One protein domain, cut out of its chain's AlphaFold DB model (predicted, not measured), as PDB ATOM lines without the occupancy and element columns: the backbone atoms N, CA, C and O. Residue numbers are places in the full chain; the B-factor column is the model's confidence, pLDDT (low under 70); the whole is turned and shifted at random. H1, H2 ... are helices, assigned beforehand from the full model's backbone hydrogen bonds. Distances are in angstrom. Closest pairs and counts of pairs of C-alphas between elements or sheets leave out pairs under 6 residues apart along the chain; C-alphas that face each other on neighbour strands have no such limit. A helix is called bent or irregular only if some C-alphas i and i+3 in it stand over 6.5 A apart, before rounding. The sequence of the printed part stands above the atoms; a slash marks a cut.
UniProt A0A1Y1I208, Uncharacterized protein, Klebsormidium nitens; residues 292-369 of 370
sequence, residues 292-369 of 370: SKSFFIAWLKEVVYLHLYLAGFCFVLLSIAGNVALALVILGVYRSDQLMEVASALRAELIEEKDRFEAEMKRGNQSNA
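AT A GLANCE: This is residues 292 to 369 of the 370 residues of an uncharacterized protein of Klebsormidium nitens (UniProt A0A1Y1I208). Two long single helices make a wide V: H1 runs to the corner, the chain turns there through a tight link, and H2 runs away as the second arm. The arms come near each other only round the corner, and the space between their far ends is empty. The printed part has 78 residues with two named helices, H1 then H2, and no named strand; the class is all helix. The whole is extended, with a radius of gyration of the C-alphas of 22.4 A, and flat, with spans of 58 by 52 by 16 A.

HOW THE PARTS SIT: H1, residues 292 to 330, comes first and stands free over residues 292 to 324. A tight link of 5 residues joins it to H2, residues 336 to 367. H1 and H2 are apart, but only just: their closest C-alphas are 8.1 A from each other. Residues 343 to 369 stand free, of which 343 to 367 belong to H2. In both H1 and H2 every O i to N i+4 pair is within hydrogen-bond range, and neither helix is bent or irregular.

IN THESE COORDINATES: H1 has 39 residues and is the longest helix, 56.5 A from C-alpha 292 at (-23.705, 43.735, -10.933) to C-alpha 330 at (-66.339, 7.853, -1.449). From its first to its last C-alpha x and y fall while z rises. H2 has 32 residues and measures 46.6 A from C-alpha 336 at (-65.635, 14.098, 12.354) to C-alpha 367 at (-28.683, -13.766, 6.901). From its first to its last C-alpha x rises while y and z fall.

THE WHOLE: The two C-alphas farthest apart are those of Lys 293 and Ser 367, at 60.4 A. The printed part has no cut, and its one link between named elements is tight. The mean pLDDT of the printed part is 82.1; residues 292 to 293 and residue 336 are under 70.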
ATOM      1  N   SER A 292     -22.328  43.358 -11.230       59.66
ATOM      2  CA  SER A 292     -23.705  43.735 -10.933       59.66
ATOM      3  C   SER A 292     -24.739  43.171 -11.920       59.66
ATOM      4  O   SER A 292     -25.708  42.572 -11.462       59.66
ATOM      5  N   LYS A 293     -24.557  43.274 -13.248       67.50
ATOM      6  CA  LYS A 293     -25.577  42.786 -14.200       67.50
ATOM      7  C   LYS A 293     -25.636  41.261 -14.248       67.50
ATOM      8  O   LYS A 293     -26.721  40.690 -14.242       67.50
ATOM      9  N   SER A 294     -24.476  40.600 -14.259       72.00
ATOM     10  CA  SER A 294     -24.417  39.133 -14.260       72.00
ATOM     11  C   SER A 294     -24.935  38.545 -12.949       72.00
ATOM     12  O   SER A 294     -25.634  37.537 -12.969       72.00
ATOM     13  N   PHE A 295     -24.611  39.179 -11.822       74.50
ATOM     14  CA  PHE A 295     -25.085  38.766 -10.508       74.50
ATOM     15  C   PHE A 295     -26.596  38.951 -10.380       74.50
ATOM     16  O   PHE A 295     -27.274  38.031  -9.944       74.50
ATOM     17  N   PHE A 296     -27.139  40.086 -10.833       73.50
ATOM     18  CA  PHE A 296     -28.580  40.333 -10.785       73.50
ATOM     19  C   PHE A 296     -29.367  39.311 -11.612       73.50
ATOM     20  O   PHE A 296     -30.354  38.767 -11.132       73.50
ATOM     21  N   ILE A 297     -28.904  38.984 -12.823       75.12
ATOM     22  CA  ILE A 297     -29.554  37.966 -13.666       75.12
ATOM     23  C   ILE A 297     -29.445  36.571 -13.035       75.12
ATOM     24  O   ILE A 297     -30.405  35.805 -13.093       75.12
ATOM     25  N   ALA A 298     -28.300  36.228 -12.438       76.88
ATOM     26  CA  ALA A 298     -28.132  34.955 -11.737       76.88
ATOM     27  C   ALA A 298     -29.063  34.859 -10.518       76.88
ATOM     28  O   ALA A 298     -29.791  33.883 -10.380       76.88
ATOM     29  N   TRP A 299     -29.116  35.907  -9.698       85.19
ATOM     30  CA  TRP A 299     -30.005  35.987  -8.541       85.19
ATOM     31  C   TRP A 299     -31.483  35.907  -8.941       85.19
ATOM     32  O   TRP A 299     -32.237  35.139  -8.351       85.19
ATOM     33  N   LEU A 300     -31.894  36.621  -9.996       80.44
ATOM     34  CA  LEU A 300     -33.271  36.584 -10.497       80.44
ATOM     35  C   LEU A 300     -33.676  35.166 -10.928       80.44
ATOM     36  O   LEU A 300     -34.800  34.744 -10.673       80.44
ATOM     37  N   LYS A 301     -32.760  34.412 -11.551       86.56
ATOM     38  CA  LYS A 301     -33.008  33.011 -11.917       86.56
ATOM     39  C   LYS A 301     -33.244  32.142 -10.687       86.56
ATOM     40  O   LYS A 301     -34.226  31.409 -10.677       86.56
ATOM     41  N   GLU A 302     -32.407  32.254  -9.658       84.75
ATOM     42  CA  GLU A 302     -32.580  31.493  -8.410       84.75
ATOM     43  C   GLU A 302     -33.916  31.816  -7.726       84.75
ATOM     44  O   GLU A 302     -34.641  30.914  -7.310       84.75
ATOM     45  N   VAL A 303     -34.305  33.096  -7.686       81.44
ATOM     46  CA  VAL A 303     -35.598  33.513  -7.120       81.44
ATOM     47  C   VAL A 303     -36.769  32.941  -7.920       81.44
ATOM     48  O   VAL A 303     -37.732  32.456  -7.323       81.44
ATOM     49  N   VAL A 304     -36.700  32.955  -9.253       85.06
ATOM     50  CA  VAL A 304     -37.739  32.367 -10.114       85.06
ATOM     51  C   VAL A 304     -37.821  30.853  -9.919       85.06
ATOM     52  O   VAL A 304     -38.925  30.324  -9.790       85.06
ATOM     53  N   TYR A 305     -36.686  30.154  -9.835       86.06
ATOM     54  CA  TYR A 305     -36.667  28.717  -9.554       86.06
ATOM     55  C   TYR A 305     -37.275  28.391  -8.193       86.06
ATOM     56  O   TYR A 305     -38.082  27.467  -8.103       86.06
ATOM     57  N   LEU A 306     -36.965  29.175  -7.159       84.88
ATOM     58  CA  LEU A 306     -37.556  29.005  -5.834       84.88
ATOM     59  C   LEU A 306     -39.081  29.183  -5.865       84.88
ATOM     60  O   LEU A 306     -39.802  28.381  -5.274       84.88
ATOM     61  N   HIS A 307     -39.586  30.185  -6.592       78.31
ATOM     62  CA  HIS A 307     -41.030  30.403  -6.744       78.31
ATOM     63  C   HIS A 307     -41.707  29.269  -7.521       78.31
ATOM     64  O   HIS A 307     -42.775  28.814  -7.118       78.31
ATOM     65  N   LEU A 308     -41.092  28.784  -8.604       82.44
ATOM     66  CA  LEU A 308     -41.606  27.640  -9.364       82.44
ATOM     67  C   LEU A 308     -41.627  26.365  -8.517       82.44
ATOM     68  O   LEU A 308     -42.605  25.619  -8.561       82.44
ATOM     69  N   TYR A 309     -40.585  26.136  -7.717       81.81
ATOM     70  CA  TYR A 309     -40.515  24.994  -6.812       81.81
ATOM     71  C   TYR A 309     -41.597  25.069  -5.731       81.81
ATOM     72  O   TYR A 309     -42.313  24.094  -5.506       81.81
ATOM     73  N   LEU A 310     -41.776  26.240  -5.112       80.75
ATOM     74  CA  LEU A 310     -42.811  26.457  -4.105       80.75
ATOM     75  C   LEU A 310     -44.218  26.290  -4.697       80.75
ATOM     76  O   LEU A 310     -45.063  25.636  -4.092       80.75
ATOM     77  N   ALA A 311     -44.458  26.809  -5.904       77.00
ATOM     78  CA  ALA A 311     -45.725  26.632  -6.611       77.00
ATOM     79  C   ALA A 311     -46.003  25.154  -6.933       77.00
ATOM     80  O   ALA A 311     -47.109  24.670  -6.689       77.00
ATOM     81  N   GLY A 312     -44.998  24.420  -7.424       80.00
ATOM     82  CA  GLY A 312     -45.102  22.982  -7.681       80.00
ATOM     83  C   GLY A 312     -45.379  22.181  -6.408       80.00
ATOM     84  O   GLY A 312     -46.264  21.327  -6.393       80.00
ATOM     85  N   PHE A 313     -44.689  22.504  -5.313       79.19
ATOM     86  CA  PHE A 313     -44.914  21.887  -4.007       79.19
ATOM     87  C   PHE A 313     -46.345  22.124  -3.497       79.19
ATOM     88  O   PHE A 313     -47.025  21.175  -3.107       79.19
ATOM     89  N   CYS A 314     -46.850  23.360  -3.583       75.25
ATOM     90  CA  CYS A 314     -48.235  23.681  -3.232       75.25
ATOM     91  C   CYS A 314     -49.250  22.918  -4.098       75.25
ATOM     92  O   CYS A 314     -50.253  22.437  -3.576       75.25
ATOM     93  N   PHE A 315     -48.991  22.762  -5.400       76.62
ATOM     94  CA  PHE A 315     -49.861  21.990  -6.294       76.62
ATOM     95  C   PHE A 315     -49.935  20.511  -5.892       76.62
ATOM     96  O   PHE A 315     -51.022  19.933  -5.860       76.62
ATOM     97  N   VAL A 316     -48.802  19.903  -5.527       79.81
ATOM     98  CA  VAL A 316     -48.762  18.519  -5.026       79.81
ATOM     99  C   VAL A 316     -49.553  18.390  -3.725       79.81
ATOM    100  O   VAL A 316     -50.371  17.480  -3.609       79.81
ATOM    101  N   LEU A 317     -49.377  19.314  -2.775       76.00
ATOM    102  CA  LEU A 317     -50.139  19.304  -1.523       76.00
ATOM    103  C   LEU A 317     -51.647  19.441  -1.757       76.00
ATOM    104  O   LEU A 317     -52.421  18.693  -1.163       76.00
ATOM    105  N   LEU A 318     -52.066  20.344  -2.646       76.56
ATOM    106  CA  LEU A 318     -53.476  20.507  -3.013       76.56
ATOM    107  C   LEU A 318     -54.038  19.256  -3.696       76.56
ATOM    108  O   LEU A 318     -55.169  18.870  -3.417       76.56
ATOM    109  N   SER A 319     -53.247  18.596  -4.546       82.06
ATOM    110  CA  SER A 319     -53.632  17.333  -5.180       82.06
ATOM    111  C   SER A 319     -53.808  16.215  -4.149       82.06
ATOM    112  O   SER A 319     -54.826  15.524  -4.156       82.06
ATOM    113  N   ILE A 320     -52.869  16.059  -3.212       80.88
ATOM    114  CA  ILE A 320     -52.976  15.069  -2.129       80.88
ATOM    115  C   ILE A 320     -54.206  15.365  -1.267       80.88
ATOM    116  O   ILE A 320     -55.020  14.472  -1.051       80.88
ATOM    117  N   ALA A 321     -54.382  16.614  -0.829       79.50
ATOM    118  CA  ALA A 321     -55.530  17.017  -0.022       79.50
ATOM    119  C   ALA A 321     -56.862  16.776  -0.754       79.50
ATOM    120  O   ALA A 321     -57.802  16.254  -0.157       79.50
ATOM    121  N   GLY A 322     -56.930  17.093  -2.050       80.00
ATOM    122  CA  GLY A 322     -58.103  16.842  -2.885       80.00
ATOM    123  C   GLY A 322     -58.415  15.353  -3.041       80.00
ATOM    124  O   GLY A 322     -59.571  14.956  -2.909       80.00
ATOM    125  N   ASN A 323     -57.396  14.517  -3.251       79.69
ATOM    126  CA  ASN A 323     -57.566  13.065  -3.335       79.69
ATOM    127  C   ASN A 323     -58.008  12.459  -1.997       79.69
ATOM    128  O   ASN A 323     -58.887  11.602  -1.984       79.69
ATOM    129  N   VAL A 324     -57.452  12.925  -0.875       78.88
ATOM    130  CA  VAL A 324     -57.890  12.510   0.467       78.88
ATOM    131  C   VAL A 324     -59.345  12.911   0.693       78.88
ATOM    132  O   VAL A 324     -60.147  12.071   1.089       78.88
ATOM    133  N   ALA A 325     -59.718  14.153   0.380       75.38
ATOM    134  CA  ALA A 325     -61.100  14.610   0.496       75.38
ATOM    135  C   ALA A 325     -62.056  13.764  -0.366       75.38
ATOM    136  O   ALA A 325     -63.106  13.347   0.115       75.38
ATOM    137  N   LEU A 326     -61.677  13.449  -1.609       76.31
ATOM    138  CA  LEU A 326     -62.462  12.587  -2.491       76.31
ATOM    139  C   LEU A 326     -62.604  11.165  -1.928       76.31
ATOM    140  O   LEU A 326     -63.704  10.617  -1.941       76.31
ATOM    141  N   ALA A 327     -61.523  10.580  -1.409       76.00
ATOM    142  CA  ALA A 327     -61.552   9.256  -0.793       76.00
ATOM    143  C   ALA A 327     -62.484   9.221   0.427       76.00
ATOM    144  O   ALA A 327     -63.288   8.302   0.550       76.00
ATOM    145  N   LEU A 328     -62.439  10.247   1.281       74.00
ATOM    146  CA  LEU A 328     -63.340  10.378   2.429       74.00
ATOM    147  C   LEU A 328     -64.810  10.466   2.000       74.00
ATOM    148  O   LEU A 328     -65.659   9.803   2.592       74.00
ATOM    149  N   VAL A 329     -65.098  11.213   0.928       74.12
ATOM    150  CA  VAL A 329     -66.445  11.286   0.341       74.12
ATOM    151  C   VAL A 329     -66.891   9.923  -0.198       74.12
ATOM    152  O   VAL A 329     -68.021   9.518   0.062       74.12
ATOM    153  N   ILE A 330     -66.027   9.195  -0.915       75.00
ATOM    154  CA  ILE A 330     -66.339   7.853  -1.449       75.00
ATOM    155  C   ILE A 330     -66.596   6.850  -0.317       75.00
ATOM    156  O   ILE A 330     -67.494   6.020  -0.426       75.00
ATOM    157  N   LEU A 331     -65.842   6.946   0.779       75.62
ATOM    158  CA  LEU A 331     -66.012   6.106   1.966       75.62
ATOM    159  C   LEU A 331     -67.241   6.489   2.808       75.62
ATOM    160  O   LEU A 331     -67.511   5.842   3.816       75.62
ATOM    161  N   GLY A 332     -67.991   7.526   2.415       78.88
ATOM    162  CA  GLY A 332     -69.166   7.991   3.150       78.88
ATOM    163  C   GLY A 332     -68.834   8.599   4.515       78.88
ATOM    164  O   GLY A 332     -69.706   8.685   5.380       78.88
ATOM    165  N   VAL A 333     -67.580   9.010   4.723       75.56
ATOM    166  CA  VAL A 333     -67.102   9.616   5.968       75.56
ATOM    167  C   VAL A 333     -67.449  11.100   5.931       75.56
ATOM    168  O   VAL A 333     -66.691  11.923   5.418       75.56
ATOM    169  N   TYR A 334     -68.628  11.440   6.449       73.81
ATOM    170  CA  TYR A 334     -69.125  12.822   6.478       73.81
ATOM    171  C   TYR A 334     -69.061  13.461   7.872       73.81
ATOM    172  O   TYR A 334     -69.167  14.682   7.978       73.81
ATOM    173  N   ARG A 335     -68.870  12.666   8.936       77.56
ATOM    174  CA  ARG A 335     -68.750  13.153  10.323       77.56
ATOM    175  C   ARG A 335     -67.317  13.074  10.844       77.56
ATOM    176  O   ARG A 335     -66.588  12.128  10.549       77.56
ATOM    177  N   SER A 336     -66.943  14.042  11.681       68.81
ATOM    178  CA  SER A 336     -65.635  14.098  12.354       68.81
ATOM    179  C   SER A 336     -65.322  12.838  13.160       68.81
ATOM    180  O   SER A 336     -64.173  12.407  13.207       68.81
ATOM    181  N   ASP A 337     -66.340  12.223  13.757       77.38
ATOM    182  CA  ASP A 337     -66.165  11.072  14.646       77.38
ATOM    183  C   ASP A 337     -65.776   9.817  13.851       77.38
ATOM    184  O   ASP A 337     -64.875   9.079  14.247       77.38
ATOM    185  N   GLN A 338     -66.359   9.648  12.659       73.94
ATOM    186  CA  GLN A 338     -65.978   8.597  11.709       73.94
ATOM    187  C   GLN A 338     -64.560   8.819  11.170       73.94
ATOM    188  O   GLN A 338     -63.811   7.865  10.969       73.94
ATOM    189  N   LEU A 339     -64.156  10.079  10.971       72.88
ATOM    190  CA  LEU A 339     -62.796  10.415  10.555       72.88
ATOM    191  C   LEU A 339     -61.768  10.013  11.621       72.88
ATOM    192  O   LEU A 339     -60.714   9.478  11.285       72.88
ATOM    193  N   MET A 340     -62.073  10.257  12.899       73.38
ATOM    194  CA  MET A 340     -61.215   9.862  14.020       73.38
ATOM    195  C   MET A 340     -61.096   8.342  14.137       73.38
ATOM    196  O   MET A 340     -59.998   7.838  14.381       73.38
ATOM    197  N   GLU A 341     -62.186   7.610  13.910       80.38
ATOM    198  CA  GLU A 341     -62.184   6.147  13.907       80.38
ATOM    199  C   GLU A 341     -61.318   5.596  12.765       80.38
ATOM    200  O   GLU A 341     -60.384   4.832  13.019       80.38
ATOM    201  N   VAL A 342     -61.514   6.083  11.535       77.69
ATOM    202  CA  VAL A 342     -60.684   5.718  10.372       77.69
ATOM    203  C   VAL A 342     -59.218   6.102  10.584       77.69
ATOM    204  O   VAL A 342     -58.329   5.302  10.302       77.69
ATOM    205  N   ALA A 343     -58.934   7.288  11.127       76.12
ATOM    206  CA  ALA A 343     -57.569   7.718  11.423       76.12
ATOM    207  C   ALA A 343     -56.906   6.837  12.494       76.12
ATOM    208  O   ALA A 343     -55.713   6.543  12.398       76.12
ATOM    209  N   SER A 344     -57.664   6.398  13.502       82.75
ATOM    210  CA  SER A 344     -57.166   5.500  14.546       82.75
ATOM    211  C   SER A 344     -56.882   4.092  14.011       82.75
ATOM    212  O   SER A 344     -55.826   3.537  14.318       82.75
ATOM    213  N   ALA A 345     -57.750   3.569  13.141       84.31
ATOM    214  CA  ALA A 345     -57.567   2.285  12.470       84.31
ATOM    215  C   ALA A 345     -56.356   2.318  11.527       84.31
ATOM    216  O   ALA A 345     -55.473   1.467  11.622       84.31
ATOM    217  N   LEU A 346     -56.244   3.365  10.702       80.31
ATOM    218  CA  LEU A 346     -55.102   3.562   9.808       80.31
ATOM    219  C   LEU A 346     -53.788   3.692  10.592       80.31
ATOM    220  O   LEU A 346     -52.758   3.161  10.184       80.31
ATOM    221  N   ARG A 347     -53.812   4.381  11.740       85.31
ATOM    222  CA  ARG A 347     -52.645   4.491  12.622       85.31
ATOM    223  C   ARG A 347     -52.236   3.133  13.192       85.31
ATOM    224  O   ARG A 347     -51.039   2.882  13.293       85.31
ATOM    225  N   ALA A 348     -53.194   2.288  13.573       91.25
ATOM    226  CA  ALA A 348     -52.911   0.944  14.066       91.25
ATOM    227  C   ALA A 348     -52.277   0.068  12.971       91.25
ATOM    228  O   ALA A 348     -51.231  -0.531  13.220       91.25
ATOM    229  N   GLU A 349     -52.824   0.081  11.751       90.81
ATOM    230  CA  GLU A 349     -52.244  -0.647  10.611       90.81
ATOM    231  C   GLU A 349     -50.838  -0.147  10.248       90.81
ATOM    232  O   GLU A 349     -49.936  -0.950  10.024       90.81
ATOM    233  N   LEU A 350     -50.613   1.173  10.244       89.38
ATOM    234  CA  LEU A 350     -49.292   1.760   9.974       89.38
ATOM    235  C   LEU A 350     -48.236   1.336  11.001       89.38
ATOM    236  O   LEU A 350     -47.071   1.165  10.642       89.38
ATOM    237  N   ILE A 351     -48.619   1.192  12.272       92.50
ATOM    238  CA  ILE A 351     -47.717   0.692  13.316       92.50
ATOM    239  C   ILE A 351     -47.404  -0.790  13.072       92.50
ATOM    240  O   ILE A 351     -46.236  -1.168  13.123       92.50
ATOM    241  N   GLU A 352     -48.407  -1.606  12.733       95.69
ATOM    242  CA  GLU A 352     -48.205  -3.032  12.441       95.69
ATOM    243  C   GLU A 352     -47.293  -3.255  11.217       95.69
ATOM    244  O   GLU A 352     -46.358  -4.056  11.272       95.69
ATOM    245  N   GLU A 353     -47.520  -2.521  10.123       94.44
ATOM    246  CA  GLU A 353     -46.677  -2.560   8.917       94.44
ATOM    247  C   GLU A 353     -45.242  -2.115   9.215       94.44
ATOM    248  O   GLU A 353     -44.283  -2.759   8.776       94.44
ATOM    249  N   LYS A 354     -45.070  -1.054  10.014       95.12
ATOM    250  CA  LYS A 354     -43.745  -0.597  10.443       95.12
ATOM    251  C   LYS A 354     -43.002  -1.697  11.206       95.12
ATOM    252  O   LYS A 354     -41.840  -1.969  10.897       95.12
ATOM    253  N   ASP A 355     -43.655  -2.337  12.172       96.56
ATOM    254  CA  ASP A 355     -43.041  -3.394  12.984       96.56
ATOM    255  C   ASP A 355     -42.688  -4.624  12.134       96.56
ATOM    256  O   ASP A 355     -41.617  -5.222  12.299       96.56
ATOM    257  N   ARG A 356     -43.547  -4.969  11.165       97.31
ATOM    258  CA  ARG A 356     -43.291  -6.023  10.173       97.31
ATOM    259  C   ARG A 356     -42.046  -5.712   9.340       97.31
ATOM    260  O   ARG A 356     -41.165  -6.566   9.227       97.31
ATOM    261  N   PHE A 357     -41.933  -4.489   8.825       95.25
ATOM    262  CA  PHE A 357     -40.786  -4.053   8.027       95.25
ATOM    263  C   PHE A 357     -39.480  -4.056   8.837       95.25
ATOM    264  O   PHE A 357     -38.449  -4.547   8.373       95.25
ATOM    265  N   GLU A 358     -39.510  -3.577  10.084       96.12
ATOM    266  CA  GLU A 358     -38.347  -3.634  10.978       96.12
ATOM    267  C   GLU A 358     -37.910  -5.080  11.273       96.12
ATOM    268  O   GLU A 358     -36.709  -5.370  11.345       96.12
ATOM    269  N   ALA A 359     -38.861  -6.005  11.429       96.69
ATOM    270  CA  ALA A 359     -38.571  -7.422  11.637       96.69
ATOM    271  C   ALA A 359     -37.931  -8.072  10.397       96.69
ATOM    272  O   ALA A 359     -36.973  -8.842  10.531       96.69
ATOM    273  N   GLU A 360     -38.408  -7.742   9.196       96.62
ATOM    274  CA  GLU A 360     -37.817  -8.204   7.937       96.62
ATOM    275  C   GLU A 360     -36.404  -7.653   7.730       96.62
ATOM    276  O   GLU A 360     -35.488  -8.416   7.405       96.62
ATOM    277  N   MET A 361     -36.184  -6.367   8.016       94.56
ATOM    278  CA  MET A 361     -34.863  -5.742   7.922       94.56
ATOM    279  C   MET A 361     -33.856  -6.393   8.887       94.56
ATOM    280  O   MET A 361     -32.716  -6.683   8.511       94.56
ATOM    281  N   LYS A 362     -34.281  -6.704  10.121       95.62
ATOM    282  CA  LYS A 362     -33.458  -7.442  11.098       95.62
ATOM    283  C   LYS A 362     -33.134  -8.859  10.618       95.62
ATOM    284  O   LYS A 362     -31.997  -9.305  10.776       95.62
ATOM    285  N   ARG A 363     -34.101  -9.551  10.007       95.88
ATOM    286  CA  ARG A 363     -33.908 -10.901   9.453       95.88
ATOM    287  C   ARG A 363     -32.902 -10.895   8.296       95.88
ATOM    288  O   ARG A 363     -32.010 -11.739   8.285       95.88
ATOM    289  N   GLY A 364     -32.993  -9.920   7.388       93.25
ATOM    290  CA  GLY A 364     -32.055  -9.759   6.268       93.25
ATOM    291  C   GLY A 364     -30.615  -9.462   6.709       93.25
ATOM    292  O   GLY A 364     -29.661 -10.013   6.158       93.25
ATOM    293  N   ASN A 365     -30.437  -8.660   7.761       90.62
ATOM    294  CA  ASN A 365     -29.105  -8.384   8.312       90.62
ATOM    295  C   ASN A 365     -28.469  -9.614   8.983       90.62
ATOM    296  O   ASN A 365     -27.253  -9.777   8.923       90.62
ATOM    297  N   GLN A 366     -29.265 -10.504   9.584       91.94
ATOM    298  CA  GLN A 366     -28.753 -11.743  10.182       91.94
ATOM    299  C   GLN A 366     -28.366 -12.798   9.140       91.94
ATOM    300  O   GLN A 366     -27.426 -13.555   9.376       91.94
ATOM    301  N   SER A 367     -29.045 -12.847   7.988       87.44
ATOM    302  CA  SER A 367     -28.683 -13.766   6.901       87.44
ATOM    303  C   SER A 367     -27.384 -13.389   6.188       87.44
ATOM    304  O   SER A 367     -26.726 -14.277   5.672       87.44
ATOM    305  N   ASN A 368     -26.993 -12.110   6.189       83.06
ATOM    306  CA  ASN A 368     -25.733 -11.651   5.581       83.06
ATOM    307  C   ASN A 368     -24.511 -11.784   6.507       83.06
ATOM    308  O   ASN A 368     -23.384 -11.576   6.066       83.06
ATOM    309  N   ALA A 369     -24.724 -12.076   7.794       77.19
ATOM    310  CA  ALA A 369     -23.659 -12.230   8.788       77.19
ATOM    311  C   ALA A 369     -23.234 -13.698   9.013       77.19
ATOM    312  O   ALA A 369     -22.345 -13.953   9.825       77.19
TER     313      ALA A 369